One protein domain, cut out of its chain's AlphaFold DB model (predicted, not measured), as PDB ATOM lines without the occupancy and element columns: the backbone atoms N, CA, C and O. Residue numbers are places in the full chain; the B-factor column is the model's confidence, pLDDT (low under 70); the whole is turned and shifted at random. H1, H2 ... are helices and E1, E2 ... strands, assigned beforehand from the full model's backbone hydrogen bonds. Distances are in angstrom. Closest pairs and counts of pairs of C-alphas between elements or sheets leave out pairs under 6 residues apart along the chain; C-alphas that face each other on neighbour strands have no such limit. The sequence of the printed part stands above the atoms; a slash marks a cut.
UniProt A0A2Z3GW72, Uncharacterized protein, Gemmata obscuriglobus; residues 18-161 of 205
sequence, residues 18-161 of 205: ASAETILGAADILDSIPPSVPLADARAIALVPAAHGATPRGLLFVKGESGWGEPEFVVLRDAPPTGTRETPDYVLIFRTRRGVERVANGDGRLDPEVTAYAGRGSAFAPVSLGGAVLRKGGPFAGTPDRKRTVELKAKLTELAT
ATOM      1  N   ALA A  18     213.982 186.997 222.180       75.50
ATOM      2  CA  ALA A  18     213.443 188.117 221.415       75.50
ATOM      3  C   ALA A  18     214.219 188.443 220.123       75.50
ATOM      4  O   ALA A  18     213.620 188.771 219.096       75.50
ATOM      5  N   SER A  19     215.552 188.394 220.157       77.94
ATOM      6  CA  SER A  19     216.390 188.654 218.980       77.94
ATOM      7  C   SER A  19     216.242 187.538 217.945       77.94
ATOM      8  O   SER A  19     216.152 187.817 216.752       77.94
ATOM      9  N   ALA A  20     216.186 186.280 218.397       81.88
ATOM     10  CA  ALA A  20     216.010 185.124 217.519       81.88
ATOM     11  C   ALA A  20     214.643 185.142 216.815       81.88
ATOM     12  O   ALA A  20     214.570 184.893 215.613       81.88
ATOM     13  N   GLU A  21     213.589 185.498 217.548       85.12
ATOM     14  CA  GLU A  21     212.226 185.648 217.030       85.12
ATOM     15  C   GLU A  21     212.123 186.782 216.002       85.12
ATOM     16  O   GLU A  21     211.543 186.597 214.938       85.12
ATOM     17  N   THR A  22     212.776 187.921 216.254       88.62
ATOM     18  CA  THR A  22     212.805 189.044 215.298       88.62
ATOM     19  C   THR A  22     213.478 188.648 213.979       88.62
ATOM     20  O   THR A  22     213.017 189.035 212.909       88.62
ATOM     21  N   ILE A  23     214.560 187.862 214.037       88.50
ATOM     22  CA  ILE A  23     215.250 187.366 212.835       88.50
ATOM     23  C   ILE A  23     214.358 186.394 212.053       88.50
ATOM     24  O   ILE A  23     214.333 186.461 210.828       88.50
ATOM     25  N   LEU A  24     213.635 185.508 212.747       88.94
ATOM     26  CA  LEU A  24     212.691 184.582 212.113       88.94
ATOM     27  C   LEU A  24     211.540 185.332 211.443       88.94
ATOM     28  O   LEU A  24     211.337 185.169 210.247       88.94
ATOM     29  N   GLY A  25     210.879 186.237 212.166       89.81
ATOM     30  CA  GLY A  25     209.786 187.027 211.601       89.81
ATOM     31  C   GLY A  25     210.232 187.900 210.423       89.81
ATOM     32  O   GLY A  25     209.501 188.052 209.451       89.81
ATOM     33  N   ALA A  26     211.459 188.429 210.444       90.50
ATOM     34  CA  ALA A  26     212.008 189.150 209.296       90.50
ATOM     35  C   ALA A  26     212.212 188.245 208.065       90.50
ATOM     36  O   ALA A  26     212.019 188.706 206.941       90.50
ATOM     37  N   ALA A  27     212.586 186.975 208.260       91.25
ATOM     38  CA  ALA A  27     212.684 186.004 207.171       91.25
ATOM     39  C   ALA A  27     211.306 185.706 206.564       91.25
ATOM     40  O   ALA A  27     211.165 185.752 205.343       91.25
ATOM     41  N   ASP A  28     210.299 185.495 207.414       90.69
ATOM     42  CA  ASP A  28     208.921 185.223 206.992       90.69
ATOM     43  C   ASP A  28     208.319 186.405 206.217       90.69
ATOM     44  O   ASP A  28     207.635 186.212 205.206       90.69
ATOM     45  N   ILE A  29     208.624 187.640 206.640       91.50
ATOM     46  CA  ILE A  29     208.254 188.845 205.894       91.50
ATOM     47  C   ILE A  29     208.864 188.803 204.497       91.50
ATOM     48  O   ILE A  29     208.120 188.949 203.533       91.50
ATOM     49  N   LEU A  30     210.183 188.606 204.368       90.25
ATOM     50  CA  LEU A  30     210.858 188.611 203.062       90.25
ATOM     51  C   LEU A  30     210.267 187.590 202.094       90.25
ATOM     52  O   LEU A  30     210.101 187.909 200.919       90.25
ATOM     53  N   ASP A  31     209.918 186.406 202.590       89.69
ATOM     54  CA  ASP A  31     209.300 185.350 201.784       89.69
ATOM     55  C   ASP A  31     207.873 185.698 201.343       89.69
ATOM     56  O   ASP A  31     207.360 185.142 200.372       89.69
ATOM     57  N   SER A  32     207.245 186.650 202.030       87.94
ATOM     58  CA  SER A  32     205.870 187.070 201.789       87.94
ATOM     59  C   SER A  32     205.739 188.416 201.065       87.94
ATOM     60  O   SER A  32     204.623 188.795 200.701       87.94
ATOM     61  N   ILE A  33     206.837 189.153 200.843       85.25
ATOM     62  CA  ILE A  33     206.799 190.435 200.125       85.25
ATOM     63  C   ILE A  33     206.353 190.182 198.675       85.25
ATOM     64  O   ILE A  33     207.028 189.458 197.937       85.25
ATOM     65  N   PRO A  34     205.250 190.800 198.212       80.81
ATOM     66  CA  PRO A  34     204.797 190.602 196.848       80.81
ATOM     67  C   PRO A  34     205.755 191.283 195.853       80.81
ATOM     68  O   PRO A  34     206.283 192.360 196.147       80.81
ATOM     69  N   PRO A  35     205.917 190.740 194.629       78.00
ATOM     70  CA  PRO A  35     206.800 191.312 193.603       78.00
ATOM     71  C   PRO A  35     206.453 192.751 193.196       78.00
ATOM     72  O   PRO A  35     207.256 193.431 192.565       78.00
ATOM     73  N   SER A  36     205.244 193.213 193.524       78.31
ATOM     74  CA  SER A  36     204.783 194.582 193.294       78.31
ATOM     75  C   SER A  36     205.456 195.614 194.200       78.31
ATOM     76  O   SER A  36     205.303 196.808 193.952       78.31
ATOM     77  N   VAL A  37     206.154 195.194 195.259       82.44
ATOM     78  CA  VAL A  37     206.907 196.088 196.141       82.44
ATOM     79  C   VAL A  37     208.291 196.331 195.526       82.44
ATOM     80  O   VAL A  37     209.114 195.416 195.490       82.44
ATOM     81  N   PRO A  38     208.586 197.545 195.031       85.06
ATOM     82  CA  PRO A  38     209.858 197.819 194.378       85.06
ATOM     83  C   PRO A  38     210.975 197.933 195.422       85.06
ATOM     84  O   PRO A  38     210.975 198.848 196.246       85.06
ATOM     85  N   LEU A  39     211.932 197.002 195.374       89.44
ATOM     86  CA  LEU A  39     213.125 196.996 196.236       89.44
ATOM     87  C   LEU A  39     214.414 197.395 195.498       89.44
ATOM     88  O   LEU A  39     215.457 197.577 196.127       89.44
ATOM     89  N   ALA A  40     214.366 197.540 194.171       88.94
ATOM     90  CA  ALA A  40     215.551 197.795 193.349       88.94
ATOM     91  C   ALA A  40     216.240 199.130 193.688       88.94
ATOM     92  O   ALA A  40     217.471 199.207 193.765       88.94
ATOM     93  N   ASP A  41     215.443 200.166 193.948       90.62
ATOM     94  CA  ASP A  41     215.867 201.526 194.282       90.62
ATOM     95  C   ASP A  41     216.030 201.765 195.794       90.62
ATOM     96  O   ASP A  41     216.409 202.860 196.220       90.62
ATOM     97  N   ALA A  42     215.785 200.743 196.618       93.31
ATOM     98  CA  ALA A  42     215.911 200.845 198.062       93.31
ATOM     99  C   ALA A  42     217.376 201.072 198.481       93.31
ATOM    100  O   ALA A  42     218.287 200.328 198.110       93.31
ATOM    101  N   ARG A  43     217.597 202.106 199.299       94.00
ATOM    102  CA  ARG A  43     218.863 202.425 199.981       94.00
ATOM    103  C   ARG A  43     218.936 201.812 201.370       94.00
ATOM    104  O   ARG A  43     220.023 201.496 201.836       94.00
ATOM    105  N   ALA A  44     217.797 201.641 202.027       94.12
ATOM    106  CA  ALA A  44     217.678 200.803 203.208       94.12
ATOM    107  C   ALA A  44     216.286 200.177 203.266       94.12
ATOM    108  O   ALA A  44     215.338 200.701 202.674       94.12
ATOM    109  N   ILE A  45     216.171 199.069 203.988       94.75
ATOM    110  CA  ILE A  45     214.904 198.395 204.260       94.75
ATOM    111  C   ILE A  45     214.856 198.067 205.746       94.75
ATOM    112  O   ILE A  45     215.796 197.468 206.265       94.75
ATOM    113  N   ALA A  46     213.772 198.436 206.425       94.06
ATOM    114  CA  ALA A  46     213.485 197.941 207.763       94.06
ATOM    115  C   ALA A  46     212.328 196.942 207.722       94.06
ATOM    116  O   ALA A  46     211.259 197.246 207.200       94.06
ATOM    117  N   LEU A  47     212.554 195.763 208.289       93.88
ATOM    118  CA  LEU A  47     211.573 194.693 208.429       93.88
ATOM    119  C   LEU A  47     211.187 194.612 209.898       93.88
ATOM    120  O   LEU A  47     212.040 194.321 210.736       93.88
ATOM    121  N   VAL A  48     209.933 194.902 210.218       92.31
ATOM    122  CA  VAL A  48     209.425 194.924 211.593       92.31
ATOM    123  C   VAL A  48     208.307 193.890 211.690       92.31
ATOM    124  O   VAL A  48     207.160 194.229 211.393       92.31
ATOM    125  N   PRO A  49     208.617 192.633 212.051       90.94
ATOM    126  CA  PRO A  49     207.586 191.632 212.276       90.94
ATOM    127  C   PRO A  49     206.606 192.056 213.365       90.94
ATOM    128  O   PRO A  49     206.956 192.753 214.328       90.94
ATOM    129  N   ALA A  50     205.372 191.597 213.205       85.00
ATOM    130  CA  ALA A  50     204.332 191.627 214.207       85.00
ATOM    131  C   ALA A  50     204.893 191.017 215.494       85.00
ATOM    132  O   ALA A  50     205.176 189.825 215.581       85.00
ATOM    133  N   ALA A  51     205.113 191.861 216.497       69.62
ATOM    134  CA  ALA A  51     205.712 191.404 217.736       69.62
ATOM    135  C   ALA A  51     204.714 190.562 218.544       69.62
ATOM    136  O   ALA A  51     203.583 190.991 218.786       69.62
ATOM    137  N   HIS A  52     205.184 189.449 219.105       56.41
ATOM    138  CA  HIS A  52     204.583 188.829 220.283       56.41
ATOM    139  C   HIS A  52     204.958 189.649 221.539       56.41
ATOM    140  O   HIS A  52     205.723 189.215 222.396       56.41
ATOM    141  N   GLY A  53     204.496 190.904 221.636       59.81
ATOM    142  CA  GLY A  53     204.803 191.773 222.778       59.81
ATOM    143  C   GLY A  53     204.533 193.265 222.563       59.81
ATOM    144  O   GLY A  53     204.106 193.700 221.500       59.81
ATOM    145  N   ALA A  54     204.803 194.071 223.596       62.81
ATOM    146  CA  ALA A  54     204.365 195.471 223.683       62.81
ATOM    147  C   ALA A  54     205.110 196.472 222.777       62.81
ATOM    148  O   ALA A  54     204.752 197.646 222.743       62.81
ATOM    149  N   THR A  55     206.186 196.078 222.094       75.81
ATOM    150  CA  THR A  55     206.991 197.015 221.297       75.81
ATOM    151  C   THR A  55     207.438 196.362 219.992       75.81
ATOM    152  O   THR A  55     208.200 195.395 220.071       75.81
ATOM    153  N   PRO A  56     207.010 196.875 218.823       81.94
ATOM    154  CA  PRO A  56     207.426 196.369 217.518       81.94
ATOM    155  C   PRO A  56     208.945 196.458 217.340       81.94
ATOM    156  O   PRO A  56     209.558 197.515 217.528       81.94
ATOM    157  N   ARG A  57     209.562 195.328 216.998       87.75
ATOM    158  CA  ARG A  57     211.015 195.171 216.840       87.75
ATOM    159  C   ARG A  57     211.303 194.674 215.443       87.75
ATOM    160  O   ARG A  57     210.505 193.934 214.882       87.75
ATOM    161  N   GLY A  58     212.440 195.076 214.899       90.75
ATOM    162  CA  GLY A  58     212.796 194.741 213.535       90.75
ATOM    163  C   GLY A  58     214.285 194.752 213.258       90.75
ATOM    164  O   GLY A  58     215.107 194.987 214.147       90.75
ATOM    165  N   LEU A  59     214.602 194.520 211.992       92.06
ATOM    166  CA  LEU A  59     215.941 194.592 211.426       92.06
ATOM    167  C   LEU A  59     215.982 195.672 210.354       92.06
ATOM    168  O   LEU A  59     215.128 195.701 209.473       92.06
ATOM    169  N   LEU A  60     216.991 196.533 210.413       92.38
ATOM    170  CA  LEU A  60     217.312 197.516 209.389       92.38
ATOM    171  C   LEU A  60     218.515 197.033 208.586       92.38
ATOM    172  O   LEU A  60     219.585 196.811 209.145       92.38
ATOM    173  N   PHE A  61     218.350 196.936 207.273       93.50
ATOM    174  CA  PHE A  61     219.410 196.665 206.312       93.50
ATOM    175  C   PHE A  61     219.719 197.939 205.542       93.50
ATOM    176  O   PHE A  61     218.827 198.520 204.926       93.50
ATOM    177  N   VAL A  62     220.982 198.358 205.530       93.00
ATOM    178  CA  VAL A  62     221.441 199.509 204.741       93.00
ATOM    179  C   VAL A  62     222.223 199.006 203.534       93.00
ATOM    180  O   VAL A  62     223.145 198.208 203.677       93.00
ATOM    181  N   LYS A  63     221.859 199.462 202.335       93.19
ATOM    182  CA  LYS A  63     222.540 199.127 201.083       93.19
ATOM    183  C   LYS A  63     223.740 200.055 200.896       93.19
ATOM    184  O   LYS A  63     223.576 201.258 200.690       93.19
ATOM    185  N   GLY A  64     224.937 199.487 200.985       90.12
ATOM    186  CA  GLY A  64     226.195 200.144 200.647       90.12
ATOM    187  C   GLY A  64     226.617 199.863 199.203       90.12
ATOM    188  O   GLY A  64     225.860 199.308 198.407       90.12
ATOM    189  N   GLU A  65     227.853 200.228 198.870       88.44
ATOM    190  CA  GLU A  65     228.436 199.995 197.540       88.44
ATOM    191  C   GLU A  65     228.661 198.504 197.250       88.44
ATOM    192  O   GLU A  65     228.451 198.051 196.129       88.44
ATOM    193  N   SER A  66     229.027 197.727 198.273       87.56
ATOM    194  CA  SER A  66     229.269 196.281 198.183       87.56
ATOM    195  C   SER A  66     228.004 195.421 198.307       87.56
ATOM    196  O   SER A  66     228.099 194.195 198.301       87.56
ATOM    197  N   GLY A  67     226.821 196.038 198.426       90.38
ATOM    198  CA  GLY A  67     225.541 195.353 198.628       90.38
ATOM    199  C   GLY A  67     224.907 195.648 199.989       90.38
ATOM    200  O   GLY A  67     225.104 196.714 200.571       90.38
ATOM    201  N   TRP A  68     224.095 194.717 200.491       93.25
ATOM    202  CA  TRP A  68     223.402 194.871 201.774       93.25
ATOM    203  C   TRP A  68     224.367 194.707 202.963       93.25
ATOM    204  O   TRP A  68     225.000 193.662 203.143       93.25
ATOM    205  N   GLY A  69     224.478 195.754 203.784       90.06
ATOM    206  CA  GLY A  69     225.293 195.799 204.998       90.06
ATOM    207  C   GLY A  69     224.752 194.919 206.126       90.06
ATOM    208  O   GLY A  69     223.708 194.284 205.989       90.06
ATOM    209  N   GLU A  70     225.486 194.846 207.239       90.19
ATOM    210  CA  GLU A  70     225.037 194.110 208.430       90.19
ATOM    211  C   GLU A  70     223.691 194.645 208.945       90.19
ATOM    212  O   GLU A  70     223.517 195.865 209.013       90.19
ATOM    213  N   PRO A  71     222.738 193.761 209.295       90.75
ATOM    214  CA  PRO A  71     221.474 194.190 209.845       90.75
ATOM    215  C   PRO A  71     221.653 194.753 211.244       90.75
ATOM    216  O   PRO A  71     222.416 194.244 212.065       90.75
ATOM    217  N   GLU A  72     220.868 195.776 211.535       88.75
ATOM    218  CA  GLU A  72     220.849 196.422 212.836       88.75
ATOM    219  C   GLU A  72     219.471 196.277 213.465       88.75
ATOM    220  O   GLU A  72     218.450 196.474 212.808       88.75
ATOM    221  N   PHE A  73     219.425 195.947 214.755       89.12
ATOM    222  CA  PHE A  73     218.156 195.885 215.467       89.12
ATOM    223  C   PHE A  73     217.558 197.282 215.624       89.12
ATOM    224  O   PHE A  73     218.202 198.211 216.131       89.12
ATOM    225  N   VAL A  74     216.292 197.396 215.236       88.88
ATOM    226  CA  VAL A  74     215.507 198.622 215.321       88.88
ATOM    227  C   VAL A  74     214.218 198.404 216.092       88.88
ATOM    228  O   VAL A  74     213.698 197.294 216.206       88.88
ATOM    229  N   VAL A  75     213.702 199.496 216.636       88.88
ATOM    230  CA  VAL A  75     212.425 199.549 217.334       88.88
ATOM    231  C   VAL A  75     211.551 200.587 216.653       88.88
ATOM    232  O   VAL A  75     211.971 201.735 216.515       88.88
ATOM    233  N   LEU A  76     210.343 200.184 216.265       88.94
ATOM    234  CA  LEU A  76     209.333 201.084 215.725       88.94
ATOM    235  C   LEU A  76     208.403 201.525 216.861       88.94
ATOM    236  O   LEU A  76     207.837 200.703 217.581       88.94
ATOM    237  N   ARG A  77     208.282 202.837 217.043       86.88
ATOM    238  CA  ARG A  77     207.429 203.497 218.034       86.88
ATOM    239  C   ARG A  77     206.434 204.403 217.338       86.88
ATOM    240  O   ARG A  77     206.682 204.843 216.218       86.88
ATOM    241  N   ASP A  78     205.334 204.680 218.028       83.69
ATOM    242  CA  ASP A  78     204.327 205.654 217.604       83.69
ATOM    243  C   ASP A  78     203.768 205.373 216.195       83.69
ATOM    244  O   ASP A  78     203.327 206.278 215.491       83.69
ATOM    245  N   ALA A  79     203.796 204.103 215.770       80.12
ATOM    246  CA  ALA A  79     203.154 203.678 214.538       80.12
ATOM    247  C   ALA A  79     201.632 203.801 214.704       80.12
ATOM    248  O   ALA A  79     201.095 203.343 215.719       80.12
ATOM    249  N   PRO A  80     200.925 204.412 213.740       72.31
ATOM    250  CA  PRO A  80     199.482 204.538 213.815       72.31
ATOM    251  C   PRO A  80     198.816 203.155 213.829       72.31
ATOM    252  O   PRO A  80     199.303 202.224 213.182       72.31
ATOM    253  N   PRO A  81     197.689 203.004 214.542       68.50
ATOM    254  CA  PRO A  81     196.938 201.760 214.530       68.50
ATOM    255  C   PRO A  81     196.404 201.493 213.120       68.50
ATOM    256  O   PRO A  81     195.770 202.350 212.508       68.50
ATOM    257  N   THR A  82     196.601 200.278 212.616       65.50
ATOM    258  CA  THR A  82     196.163 199.855 211.274       65.50
ATOM    259  C   THR A  82     194.690 199.439 211.213       65.50
ATOM    260  O   THR A  82     194.265 198.781 210.270       65.50
ATOM    261  N   GLY A  83     193.895 199.792 212.230       59.75
ATOM    262  CA  GLY A  83     192.487 199.393 212.358       59.75
ATOM    263  C   GLY A  83     192.274 197.924 212.748       59.75
ATOM    264  O   GLY A  83     191.142 197.513 212.993       59.75
ATOM    265  N   THR A  84     193.346 197.135 212.852       63.84
ATOM    266  CA  THR A  84     193.335 195.739 213.298       63.84
ATOM    267  C   THR A  84     193.683 195.642 214.782       63.84
ATOM    268  O   THR A  84     194.489 196.415 215.297       63.84
ATOM    269  N   ARG A  85     193.091 194.669 215.491       66.06
ATOM    270  CA  ARG A  85     193.418 194.392 216.907       66.06
ATOM    271  C   ARG A  85     194.829 193.813 217.075       66.06
ATOM    272  O   ARG A  85     195.377 193.824 218.171       66.06
ATOM    273  N   GLU A  86     195.390 193.305 215.987       73.56
ATOM    274  CA  GLU A  86     196.713 192.705 215.931       73.56
ATOM    275  C   GLU A  86     197.705 193.663 215.275       73.56
ATOM    276  O   GLU A  86     197.375 194.337 214.294       73.56
ATOM    277  N   THR A  87     198.927 193.689 215.812       79.94
ATOM    278  CA  THR A  87     200.061 194.388 215.206       79.94
ATOM    279  C   THR A  87     200.386 193.713 213.870       79.94
ATOM    280  O   THR A  87     200.588 192.495 213.858       79.94
ATOM    281  N   PRO A  88     200.411 194.449 212.749       88.12
ATOM    282  CA  PRO A  88     200.820 193.895 211.468       88.12
ATOM    283  C   PRO A  88     202.346 193.842 211.353       88.12
ATOM    284  O   PRO A  88     203.073 194.472 212.126       88.12
ATOM    285  N   ASP A  89     202.812 193.111 210.349       90.69
ATOM    286  CA  ASP A  89     204.182 193.177 209.869       90.69
ATOM    287  C   ASP A  89     204.379 194.473 209.079       90.69
ATOM    288  O   ASP A  89     203.549 194.815 208.233       90.69
ATOM    289  N   TYR A  90     205.486 195.181 209.309       91.56
ATOM    290  CA  TYR A  90     205.840 196.373 208.540       91.56
ATOM    291  C   TYR A  90     207.085 196.160 207.685       91.56
ATOM    292  O   TYR A  90     208.106 195.645 208.145       91.56
ATOM    293  N   VAL A  91     207.018 196.666 206.456       93.50
ATOM    294  CA  VAL A  91     208.154 196.801 205.539       93.50
ATOM    295  C   VAL A  91     208.345 198.279 205.244       93.50
ATOM    296  O   VAL A  91     207.483 198.918 204.641       93.50
ATOM    297  N   LEU A  92     209.470 198.836 205.682       93.31
ATOM    298  CA  LEU A  92     209.814 200.244 205.496       93.31
ATOM    299  C   LEU A  92     210.927 200.353 204.469       93.31
ATOM    300  O   LEU A  92     212.005 199.799 204.670       93.31
ATOM    301  N   ILE A  93     210.688 201.085 203.390       94.44
ATOM    302  CA  ILE A  93     211.633 201.238 202.289       94.44
ATOM    303  C   ILE A  93     212.121 202.679 202.253       94.44
ATOM    304  O   ILE A  93     211.348 203.620 202.058       94.44
ATOM    305  N   PHE A  94     213.430 202.837 202.405       93.31
ATOM    306  CA  PHE A  94     214.118 204.117 202.358       93.31
ATOM    307  C   PHE A  94     214.769 204.267 200.989       93.31
ATOM    308  O   PHE A  94     215.720 203.551 200.677       93.31
ATOM    309  N   ARG A  95     214.284 205.197 200.165       92.19
ATOM    310  CA  ARG A  95     214.857 205.467 198.830       92.19
ATOM    311  C   ARG A  95     215.925 206.558 198.840       92.19
ATOM    312  O   ARG A  95     216.755 206.630 197.936       92.19
ATOM    313  N   THR A  96     215.935 207.404 199.867       90.81
ATOM    314  CA  THR A  96     216.861 208.535 199.980       90.81
ATOM    315  C   THR A  96     217.908 208.268 201.055       90.81
ATOM    316  O   THR A  96     217.620 207.710 202.114       90.81
ATOM    317  N   ARG A  97     219.146 208.711 200.807       88.06
ATOM    318  CA  ARG A  97     220.230 208.648 201.801       88.06
ATOM    319  C   ARG A  97     219.870 209.421 203.074       88.06
ATOM    320  O   ARG A  97     220.115 208.940 204.173       88.06
ATOM    321  N   ARG A  98     219.209 210.570 202.914       86.06
ATOM    322  CA  ARG A  98     218.717 211.407 204.015       86.06
ATOM    323  C   ARG A  98     217.747 210.656 204.933       86.06
ATOM    324  O   ARG A  98     217.807 210.828 206.147       86.06
ATOM    325  N   GLY A  99     216.858 209.835 204.369       84.81
ATOM    326  CA  GLY A  99     215.950 208.991 205.148       84.81
ATOM    327  C   GLY A  99     216.703 207.975 206.011       84.81
ATOM    328  O   GLY A  99     216.409 207.832 207.195       84.81
ATOM    329  N   VAL A 100     217.731 207.333 205.446       87.62
ATOM    330  CA  VAL A 100     218.586 206.378 206.176       87.62
ATOM    331  C   VAL A 100     219.365 207.070 207.295       87.62
ATOM    332  O   VAL A 100     219.372 206.600 208.431       87.62
ATOM    333  N   GLU A 101     219.991 208.209 206.997       85.44
ATOM    334  CA  GLU A 101     220.795 208.965 207.962       85.44
ATOM    335  C   GLU A 101     219.972 209.450 209.157       85.44
ATOM    336  O   GLU A 101     220.476 209.444 210.275       85.44
ATOM    337  N   ARG A 102     218.695 209.808 208.978       82.12
ATOM    338  CA  ARG A 102     217.825 210.211 210.098       82.12
ATOM    339  C   ARG A 102     217.533 209.082 211.082       82.12
ATOM    340  O   ARG A 102     217.497 209.321 212.289       82.12
ATOM    341  N   VAL A 103     217.370 207.859 210.582       81.88
ATOM    342  CA  VAL A 103     217.200 206.666 211.424       81.88
ATOM    343  C   VAL A 103     218.521 206.283 212.089       81.88
ATOM    344  O   VAL A 103     218.547 205.987 213.283       81.88
ATOM    345  N   ALA A 104     219.624 206.336 211.340       75.25
ATOM    346  CA  ALA A 104     220.950 205.986 211.842       75.25
ATOM    347  C   ALA A 104     221.475 206.978 212.897       75.25
ATOM    348  O   ALA A 104     222.072 206.552 213.884       75.25
ATOM    349  N   ASN A 105     221.224 208.280 212.713       74.06
ATOM    350  CA  ASN A 105     221.754 209.366 213.548       74.06
ATOM    351  C   ASN A 105     220.785 209.839 214.653       74.06
ATOM    352  O   ASN A 105     221.118 210.754 215.401       74.06
ATOM    353  N   GLY A 106     219.611 209.211 214.794       63.97
ATOM    354  CA  GLY A 106     218.844 209.230 216.048       63.97
ATOM    355  C   GLY A 106     217.624 210.156 216.146       63.97
ATOM    356  O   GLY A 106     216.907 210.045 217.141       63.97
ATOM    357  N   ASP A 107     217.318 210.997 215.149       71.44
ATOM    358  CA  ASP A 107     216.008 211.689 215.112       71.44
ATOM    359  C   ASP A 107     214.885 210.652 214.924       71.44
ATOM    360  O   ASP A 107     213.836 210.705 215.565       71.44
ATOM    361  N   GLY A 108     215.154 209.620 214.112       74.50
ATOM    362  CA  GLY A 108     214.356 208.397 214.007       74.50
ATOM    363  C   GLY A 108     212.960 208.577 213.415       74.50
ATOM    364  O   GLY A 108     212.311 207.589 213.097       74.50
ATOM    365  N   ARG A 109     212.477 209.806 213.249       82.94
ATOM    366  CA  ARG A 109     211.166 210.090 212.669       82.94
ATOM    367  C   ARG A 109     211.093 209.602 211.230       82.94
ATOM    368  O   ARG A 109     211.985 209.865 210.426       82.94
ATOM    369  N   LEU A 110     210.019 208.883 210.927       84.06
ATOM    370  CA  LEU A 110     209.708 208.440 209.582       84.06
ATOM    371  C   LEU A 110     209.080 209.600 208.808       84.06
ATOM    372  O   LEU A 110     208.066 210.175 209.208       84.06
ATOM    373  N   ASP A 111     209.718 209.943 207.697       75.81
ATOM    374  CA  ASP A 111     209.289 210.998 206.787       75.81
ATOM    375  C   ASP A 111     208.359 210.486 205.687       75.81
ATOM    376  O   ASP A 111     208.341 209.287 205.404       75.81
ATOM    377  N   PRO A 112     207.688 211.398 204.956       71.88
ATOM    378  CA  PRO A 112     206.932 211.057 203.750       71.88
ATOM    379  C   PRO A 112     207.761 210.354 202.659       71.88
ATOM    380  O   PRO A 112     207.207 209.708 201.778       71.88
ATOM    381  N   GLU A 113     209.091 210.489 202.698       77.50
ATOM    382  CA  GLU A 113     210.010 209.824 201.763       77.50
ATOM    383  C   GLU A 113     210.171 208.319 202.041       77.50
ATOM    384  O   GLU A 113     210.689 207.587 201.193       77.50
ATOM    385  N   VAL A 114     209.750 207.849 203.218       86.06
ATOM    386  CA  VAL A 114     209.751 206.430 203.573       86.06
ATOM    387  C   VAL A 114     208.449 205.818 203.088       86.06
ATOM    388  O   VAL A 114     207.364 206.198 203.523       86.06
ATOM    389  N   THR A 115     208.546 204.842 202.189       90.12
ATOM    390  CA  THR A 115     207.366 204.066 201.799       90.12
ATOM    391  C   THR A 115     207.189 202.935 202.791       90.12
ATOM    392  O   THR A 115     208.073 202.092 202.929       90.12
ATOM    393  N   ALA A 116     206.060 202.933 203.489       90.00
ATOM    394  CA  ALA A 116     205.720 201.897 204.443       90.00
ATOM    395  C   ALA A 116     204.626 200.998 203.877       90.00
ATOM    396  O   ALA A 116     203.635 201.472 203.321       90.00
ATOM    397  N   TYR A 117     204.805 199.698 204.055       90.50
ATOM    398  CA  TYR A 117     203.791 198.693 203.805       90.50
ATOM    399  C   TYR A 117     203.470 198.007 205.123       90.50
ATOM    400  O   TYR A 117     204.386 197.707 205.889       90.50
ATOM    401  N   ALA A 118     202.190 197.765 205.380       89.06
ATOM    402  CA  ALA A 118     201.734 196.942 206.490       89.06
ATOM    403  C   ALA A 118     200.969 195.742 205.943       89.06
ATOM    404  O   ALA A 118     200.228 195.860 204.963       89.06
ATOM    405  N   GLY A 119     201.157 194.591 206.570       85.81
ATOM    406  CA  GLY A 119     200.565 193.361 206.088       85.81
ATOM    407  C   GLY A 119     200.692 192.208 207.058       85.81
ATOM    408  O   GLY A 119     201.177 192.359 208.177       85.81
ATOM    409  N   ARG A 120     200.230 191.047 206.609       80.88
ATOM    410  CA  ARG A 120     200.539 189.761 207.227       80.88
ATOM    411  C   ARG A 120     200.524 188.690 206.150       80.88
ATOM    412  O   ARG A 120     199.575 188.618 205.366       80.88
ATOM    413  N   GLY A 121     201.560 187.856 206.121       77.06
ATOM    414  CA  GLY A 121     201.740 186.901 205.028       77.06
ATOM    415  C   GLY A 121     201.767 187.629 203.682       77.06
ATOM    416  O   GLY A 121     202.371 188.688 203.564       77.06
ATOM    417  N   SER A 122     201.089 187.103 202.663       72.31
ATOM    418  CA  SER A 122     201.168 187.617 201.284       72.31
ATOM    419  C   SER A 122     200.408 188.926 201.010       72.31
ATOM    420  O   SER A 122     200.454 189.437 199.889       72.31
ATOM    421  N   ALA A 123     199.698 189.481 201.996       82.44
ATOM    422  CA  ALA A 123     198.885 190.683 201.828       82.44
ATOM    423  C   ALA A 123     199.574 191.904 202.452       82.44
ATOM    424  O   ALA A 123     199.426 192.153 203.647       82.44
ATOM    425  N   PHE A 124     200.294 192.680 201.635       86.50
ATOM    426  CA  PHE A 124     200.891 193.961 202.026       86.50
ATOM    427  C   PHE A 124     200.196 195.128 201.324       86.50
ATOM    428  O   PHE A 124     200.084 195.151 200.098       86.50
ATOM    429  N   ALA A 125     199.777 196.123 202.103       87.38
ATOM    430  CA  ALA A 125     199.174 197.355 201.608       87.38
ATOM    431  C   ALA A 125     200.029 198.569 202.000       87.38
ATOM    432  O   ALA A 125     200.622 198.572 203.083       87.38
ATOM    433  N   PRO A 126     200.111 199.608 201.149       88.00
ATOM    434  CA  PRO A 126     200.792 200.842 201.512       88.00
ATOM    435  C   PRO A 126     200.069 201.515 202.685       88.00
ATOM    436  O   PRO A 126     198.845 201.647 202.681       88.00
ATOM    437  N   VAL A 127     200.834 201.967 203.675       87.81
ATOM    438  CA  VAL A 127     200.327 202.696 204.843       87.81
ATOM    439  C   VAL A 127     201.118 203.978 205.061       87.81
ATOM    440  O   VAL A 127     202.286 204.083 204.695       87.81
ATOM    441  N   SER A 128     200.484 204.965 205.689       86.38
ATOM    442  CA  SER A 128     201.180 206.154 206.171       86.38
ATOM    443  C   SER A 128     201.597 205.940 207.620       86.38
ATOM    444  O   SER A 128     200.760 205.621 208.459       86.38
ATOM    445  N   LEU A 129     202.882 206.135 207.919       84.50
ATOM    446  CA  LEU A 129     203.425 206.090 209.280       84.50
ATOM    447  C   LEU A 129     203.757 207.494 209.798       84.50
ATOM    448  O   LEU A 129     204.770 207.695 210.463       84.50
ATOM    449  N   GLY A 130     202.928 208.484 209.456       79.94
ATOM    450  CA  GLY A 130     203.142 209.874 209.853       79.94
ATOM    451  C   GLY A 130     203.353 210.013 211.363       79.94
ATOM    452  O   GLY A 130     202.478 209.662 212.149       79.94
ATOM    453  N   GLY A 131     204.523 210.520 211.758       79.25
ATOM    454  CA  GLY A 131     204.895 210.719 213.162       79.25
ATOM    455  C   GLY A 131     205.521 209.505 213.858       79.25
ATOM    456  O   GLY A 131     206.012 209.662 214.974       79.25
ATOM    457  N   ALA A 132     205.572 208.338 213.209       87.62
ATOM    458  CA  ALA A 132     206.224 207.158 213.762       87.62
ATOM    459  C   ALA A 132     207.743 207.351 213.860       87.62
ATOM    460  O   ALA A 132     208.355 208.079 213.073       87.62
ATOM    461  N   VAL A 133     208.366 206.665 214.816       88.81
ATOM    462  CA  VAL A 133     209.801 206.767 215.092       88.81
ATOM    463  C   VAL A 133     210.446 205.389 215.012       88.81
ATOM    464  O   VAL A 133     210.111 204.488 215.774       88.81
ATOM    465  N   LEU A 134     211.428 205.238 214.131       89.12
ATOM    466  CA  LEU A 134     212.311 204.087 214.043       89.12
ATOM    467  C   LEU A 134     213.645 204.407 214.727       89.12
ATOM    468  O   LEU A 134     214.388 205.284 214.290       89.12
ATOM    469  N   ARG A 135     213.963 203.698 215.813       87.12
ATOM    470  CA  ARG A 135     215.210 203.887 216.571       87.12
ATOM    471  C   ARG A 135     216.119 202.674 216.481       87.12
ATOM    472  O   ARG A 135     215.670 201.553 216.706       87.12
ATOM    473  N   LYS A 136     217.407 202.917 216.246       85.62
ATOM    474  CA  LYS A 136     218.476 201.921 216.368       85.62
ATOM    475  C   LYS A 136     218.762 201.598 217.839       85.62
ATOM    476  O   LYS A 136     218.762 202.496 218.676       85.62
ATOM    477  N   GLY A 137     219.053 200.331 218.139       73.19
ATOM    478  CA  GLY A 137     219.718 199.949 219.392       73.19
ATOM    479  C   GLY A 137     218.850 200.013 220.654       73.19
ATOM    480  O   GLY A 137     219.185 200.704 221.612       73.19
ATOM    481  N   GLY A 138     217.747 199.258 220.687       64.00
ATOM    482  CA  GLY A 138     216.998 199.009 221.927       64.00
ATOM    483  C   GLY A 138     217.761 198.121 222.935       64.00
ATOM    484  O   GLY A 138     218.867 197.674 222.637       64.00
ATOM    485  N   PRO A 139     217.163 197.768 224.093       57.78
ATOM    486  CA  PRO A 139     217.782 196.923 225.136       57.78
ATOM    487  C   PRO A 139     218.065 195.463 224.705       57.78
ATOM    488  O   PRO A 139     218.339 194.605 225.534       57.78
ATOM    489  N   PHE A 140     218.009 195.185 223.403       61.56
ATOM    490  CA  PHE A 140     218.233 193.895 222.753       61.56
ATOM    491  C   PHE A 140     219.437 193.959 221.807       61.56
ATOM    492  O   PHE A 140     219.467 193.267 220.791       61.56
ATOM    493  N   ALA A 141     220.403 194.828 222.116       56.22
ATOM    494  CA  ALA A 141     221.665 194.929 221.402       56.22
ATOM    495  C   ALA A 141     222.421 193.593 221.500       56.22
ATOM    496  O   ALA A 141     223.123 193.314 222.467       56.22
ATOM    497  N   GLY A 142     222.233 192.752 220.492       63.69
ATOM    498  CA  GLY A 142     223.011 191.553 220.236       63.69
ATOM    499  C   GLY A 142     223.460 191.570 218.784       63.69
ATOM    500  O   GLY A 142     222.820 192.192 217.935       63.69
ATOM    501  N   THR A 143     224.565 190.900 218.482       67.88
ATOM    502  CA  THR A 143     224.927 190.648 217.087       67.88
ATOM    503  C   THR A 143     223.922 189.657 216.500       67.88
ATOM    504  O   THR A 143     223.738 188.589 217.096       67.88
ATOM    505  N   PRO A 144     223.269 189.974 215.371       73.75
ATOM    506  CA  PRO A 144     222.430 189.021 214.654       73.75
ATOM    507  C   PRO A 144     223.191 187.717 214.379       73.75
ATOM    508  O   PRO A 144     224.412 187.730 214.196       73.75
ATOM    509  N   ASP A 145     222.482 186.587 214.338       81.94
ATOM    510  CA  ASP A 145     223.083 185.318 213.924       81.94
ATOM    511  C   ASP A 145     223.661 185.471 212.509       81.94
ATOM    512  O   ASP A 145     222.931 185.753 211.552       81.94
ATOM    513  N   ARG A 146     224.981 185.296 212.377       82.81
ATOM    514  CA  ARG A 146     225.708 185.496 211.118       82.81
ATOM    515  C   ARG A 146     225.177 184.605 210.003       82.81
ATOM    516  O   ARG A 146     225.079 185.072 208.872       82.81
ATOM    517  N   LYS A 147     224.819 183.349 210.298       86.94
ATOM    518  CA  LYS A 147     224.376 182.404 209.261       86.94
ATOM    519  C   LYS A 147     223.063 182.871 208.633       86.94
ATOM    520  O   LYS A 147     222.991 183.065 207.424       86.94
ATOM    521  N   ARG A 148     222.066 183.154 209.471       85.06
ATOM    522  CA  ARG A 148     220.761 183.675 209.033       85.06
ATOM    523  C   ARG A 148     220.873 185.049 208.389       85.06
ATOM    524  O   ARG A 148     220.181 185.347 207.427       85.06
ATOM    525  N   THR A 149     221.779 185.881 208.886       85.25
ATOM    526  CA  THR A 149     222.043 187.198 208.306       85.25
ATOM    527  C   THR A 149     222.517 187.098 206.858       85.25
ATOM    528  O   THR A 149     222.051 187.856 206.011       85.25
ATOM    529  N   VAL A 150     223.409 186.151 206.550       89.38
ATOM    530  CA  VAL A 150     223.855 185.899 205.172       89.38
ATOM    531  C   VAL A 150     222.685 185.452 204.291       89.38
ATOM    532  O   VAL A 150     222.541 185.962 203.182       89.38
ATOM    533  N   GLU A 151     221.818 184.572 204.794       90.56
ATOM    534  CA  GLU A 151     220.618 184.115 204.077       90.56
ATOM    535  C   GLU A 151     219.650 185.278 203.781       90.56
ATOM    536  O   GLU A 151     219.208 185.444 202.645       90.56
ATOM    537  N   LEU A 152     219.386 186.143 204.767       91.06
ATOM    538  CA  LEU A 152     218.532 187.327 204.602       91.06
ATOM    539  C   LEU A 152     219.107 188.310 203.573       91.06
ATOM    540  O   LEU A 152     218.376 188.819 202.723       91.06
ATOM    541  N   LYS A 153     220.422 188.555 203.603       91.69
ATOM    542  CA  LYS A 153     221.096 189.412 202.616       91.69
ATOM    543  C   LYS A 153     221.025 188.834 201.206       91.69
ATOM    544  O   LYS A 153     220.838 189.592 200.253       91.69
ATOM    545  N   ALA A 154     221.173 187.517 201.064       92.00
ATOM    546  CA  ALA A 154     221.058 186.845 199.774       92.00
ATOM    547  C   ALA A 154     219.648 187.027 199.193       92.00
ATOM    548  O   ALA A 154     219.520 187.511 198.069       92.00
ATOM    549  N   LYS A 155     218.603 186.782 199.996       90.44
ATOM    550  CA  LYS A 155     217.203 187.015 199.601       90.44
ATOM    551  C   LYS A 155     216.934 188.472 199.229       90.44
ATOM    552  O   LYS A 155     216.344 188.754 198.192       90.44
ATOM    553  N   LEU A 156     217.414 189.424 200.029       90.62
ATOM    554  CA  LEU A 156     217.292 190.849 199.712       90.62
ATOM    555  C   LEU A 156     218.001 191.228 198.409       90.62
ATOM    556  O   LEU A 156     217.557 192.128 197.702       90.62
ATOM    557  N   THR A 157     219.116 190.574 198.085       91.06
ATOM    558  CA  THR A 157     219.827 190.791 196.816       91.06
ATOM    559  C   THR A 157     219.028 190.238 195.640       91.06
ATOM    560  O   THR A 157     218.898 190.913 194.621       91.06
ATOM    561  N   GLU A 158     218.447 189.049 195.796       90.19
ATOM    562  CA  GLU A 158     217.571 188.432 194.800       90.19
ATOM    563  C   GLU A 158     216.337 189.302 194.521       90.19
ATOM    564  O   GLU A 158     216.079 189.647 193.371       90.19
ATOM    565  N   LEU A 159     215.635 189.754 195.565       87.25
ATOM    566  CA  LEU A 159     214.438 190.592 195.430       87.25
ATOM    567  C   LEU A 159     214.741 192.014 194.929       87.25
ATOM    568  O   LEU A 159     213.906 192.633 194.270       87.25
ATOM    569  N   ALA A 160     215.920 192.558 195.245       86.75
ATOM    570  CA  ALA A 160     216.346 193.865 194.744       86.75
ATOM    571  C   ALA A 160     216.874 193.808 193.306       86.75
ATOM    572  O   ALA A 160     217.043 194.858 192.680       86.75
ATOM    573  N   THR A 161     217.158 192.617 192.777       85.88
ATOM    574  CA  THR A 161     217.502 192.473 191.366       85.88
ATOM    575  C   THR A 161     216.228 192.726 190.568       85.88
ATOM    576  O   THR A 161     215.237 192.030 190.795       85.88
TER     577      THR A 161
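Overview. This is residues 18 to 161 of the 205 residues of an uncharacterized protein of Gemmata obscuriglobus (UniProt A0A2Z3GW72). One strongly twisted, curled sheet of seven strands is the core of this domain, with H1 crossing one of its faces and the short H2 covering part of the opposite face, in three layers, that is, helices on both faces of a sheet. H3 packs on H1, side by side with it, and only grazes the sheet. The printed part has 144 residues with three named helices and seven named strands, in the order H1 E1 E2 E3 E4 H2 E5 E6 E7 H3. The sheet's order is E6 E5 E4 E1 E2 E3 E7, antiparallel throughout, and the class is mixed, helices and strands. The whole is compact, with a radius of gyration of the C-alphas of 13.6 A, and rounded, spanning 38 by 31 by 29 A.

Arrangement. Go along from residue 18 and you meet H1 at residues 18 to 32, E1 at 44 to 48, E2 at 57 to 64, E3 at 72 to 77, E4 at 89 to 94, H2 at 97 to 104, E5 at 114 to 120, E6 at 123 to 127, E7 at 133 to 136 and H3 at 146 to 160. H1 is on the sheet at a height over the sheet of 7.9 A, over E1, E2 and, only just, E4, with 3 of its C-alphas falling on E4. It runs across the strands, at 68 degrees to E1 on the local plane; look at Thr 22 and Gly 58 of E2, whose C-alphas, the closest of the two elements, are 6.0 A apart. E1, E2 and E3 form a meander, each strand the antiparallel neighbour of the one before, and with E4, the antiparallel neighbour of E1, a Greek key. Find N 45 and O 61 at 2.9 A in the hairpin E1 and E2, N 58 and O 74 at 2.9 A in the hairpin E2 and E3, and N 46 and O 92 at 2.8 A between E1 and E4. H2 is on the opposite face from H1, at a height over the sheet of 7.8 A, and its closest C-alphas to E7 are those of Val 103 and Leu 134, 6.1 A apart. Beyond E4, look for N 91 and O 117 at 2.9 A between E4 and E5, then N 118 and O 125 at 2.9 A in the hairpin E5 and E6, where E6 is an edge strand. At the other edge, E7 pairs with E3, with N 75 and O 135 at 2.8 A. H3 touches H1 at a shallow tilt of 25 degrees, the same way, closest at the C-alphas of Ala 27 and Leu 152, 6.5 A apart. H2 is apart from H1 and from H3. Every O i to N i+4 pair is within hydrogen-bond range in H1 and H3, against 3 of 4 in H2.

Along the chain. Find C-alpha 18 at (213.443, 188.117, 221.415); from there H1 runs 21.1 A to C-alpha 32. E1 covers 13.2 A, and E2, the longest strand by residues, runs 22.7 A from C-alpha 57 at (211.015, 195.171, 216.840) to C-alpha 64. E3 follows with 16.0 A and E4 with 16.6 A. H2 takes 10.4 A, E5 19.4 A, E6 12.5 A and E7 10.0 A. H3 runs 20.6 A to C-alpha 160 at (216.346, 193.865, 194.744).

Size, cuts and confidence. The two C-alphas farthest apart are those of Ser 66 and Arg 85, at 40.5 A. The printed part has no cut. The long links are H1 to E1 and E3 to E4, with 11 residues each. The mean pLDDT of the printed part is 83.8, and it is under 70 at residues 51 to 54, 81 to 85, 106 and 138 to 143.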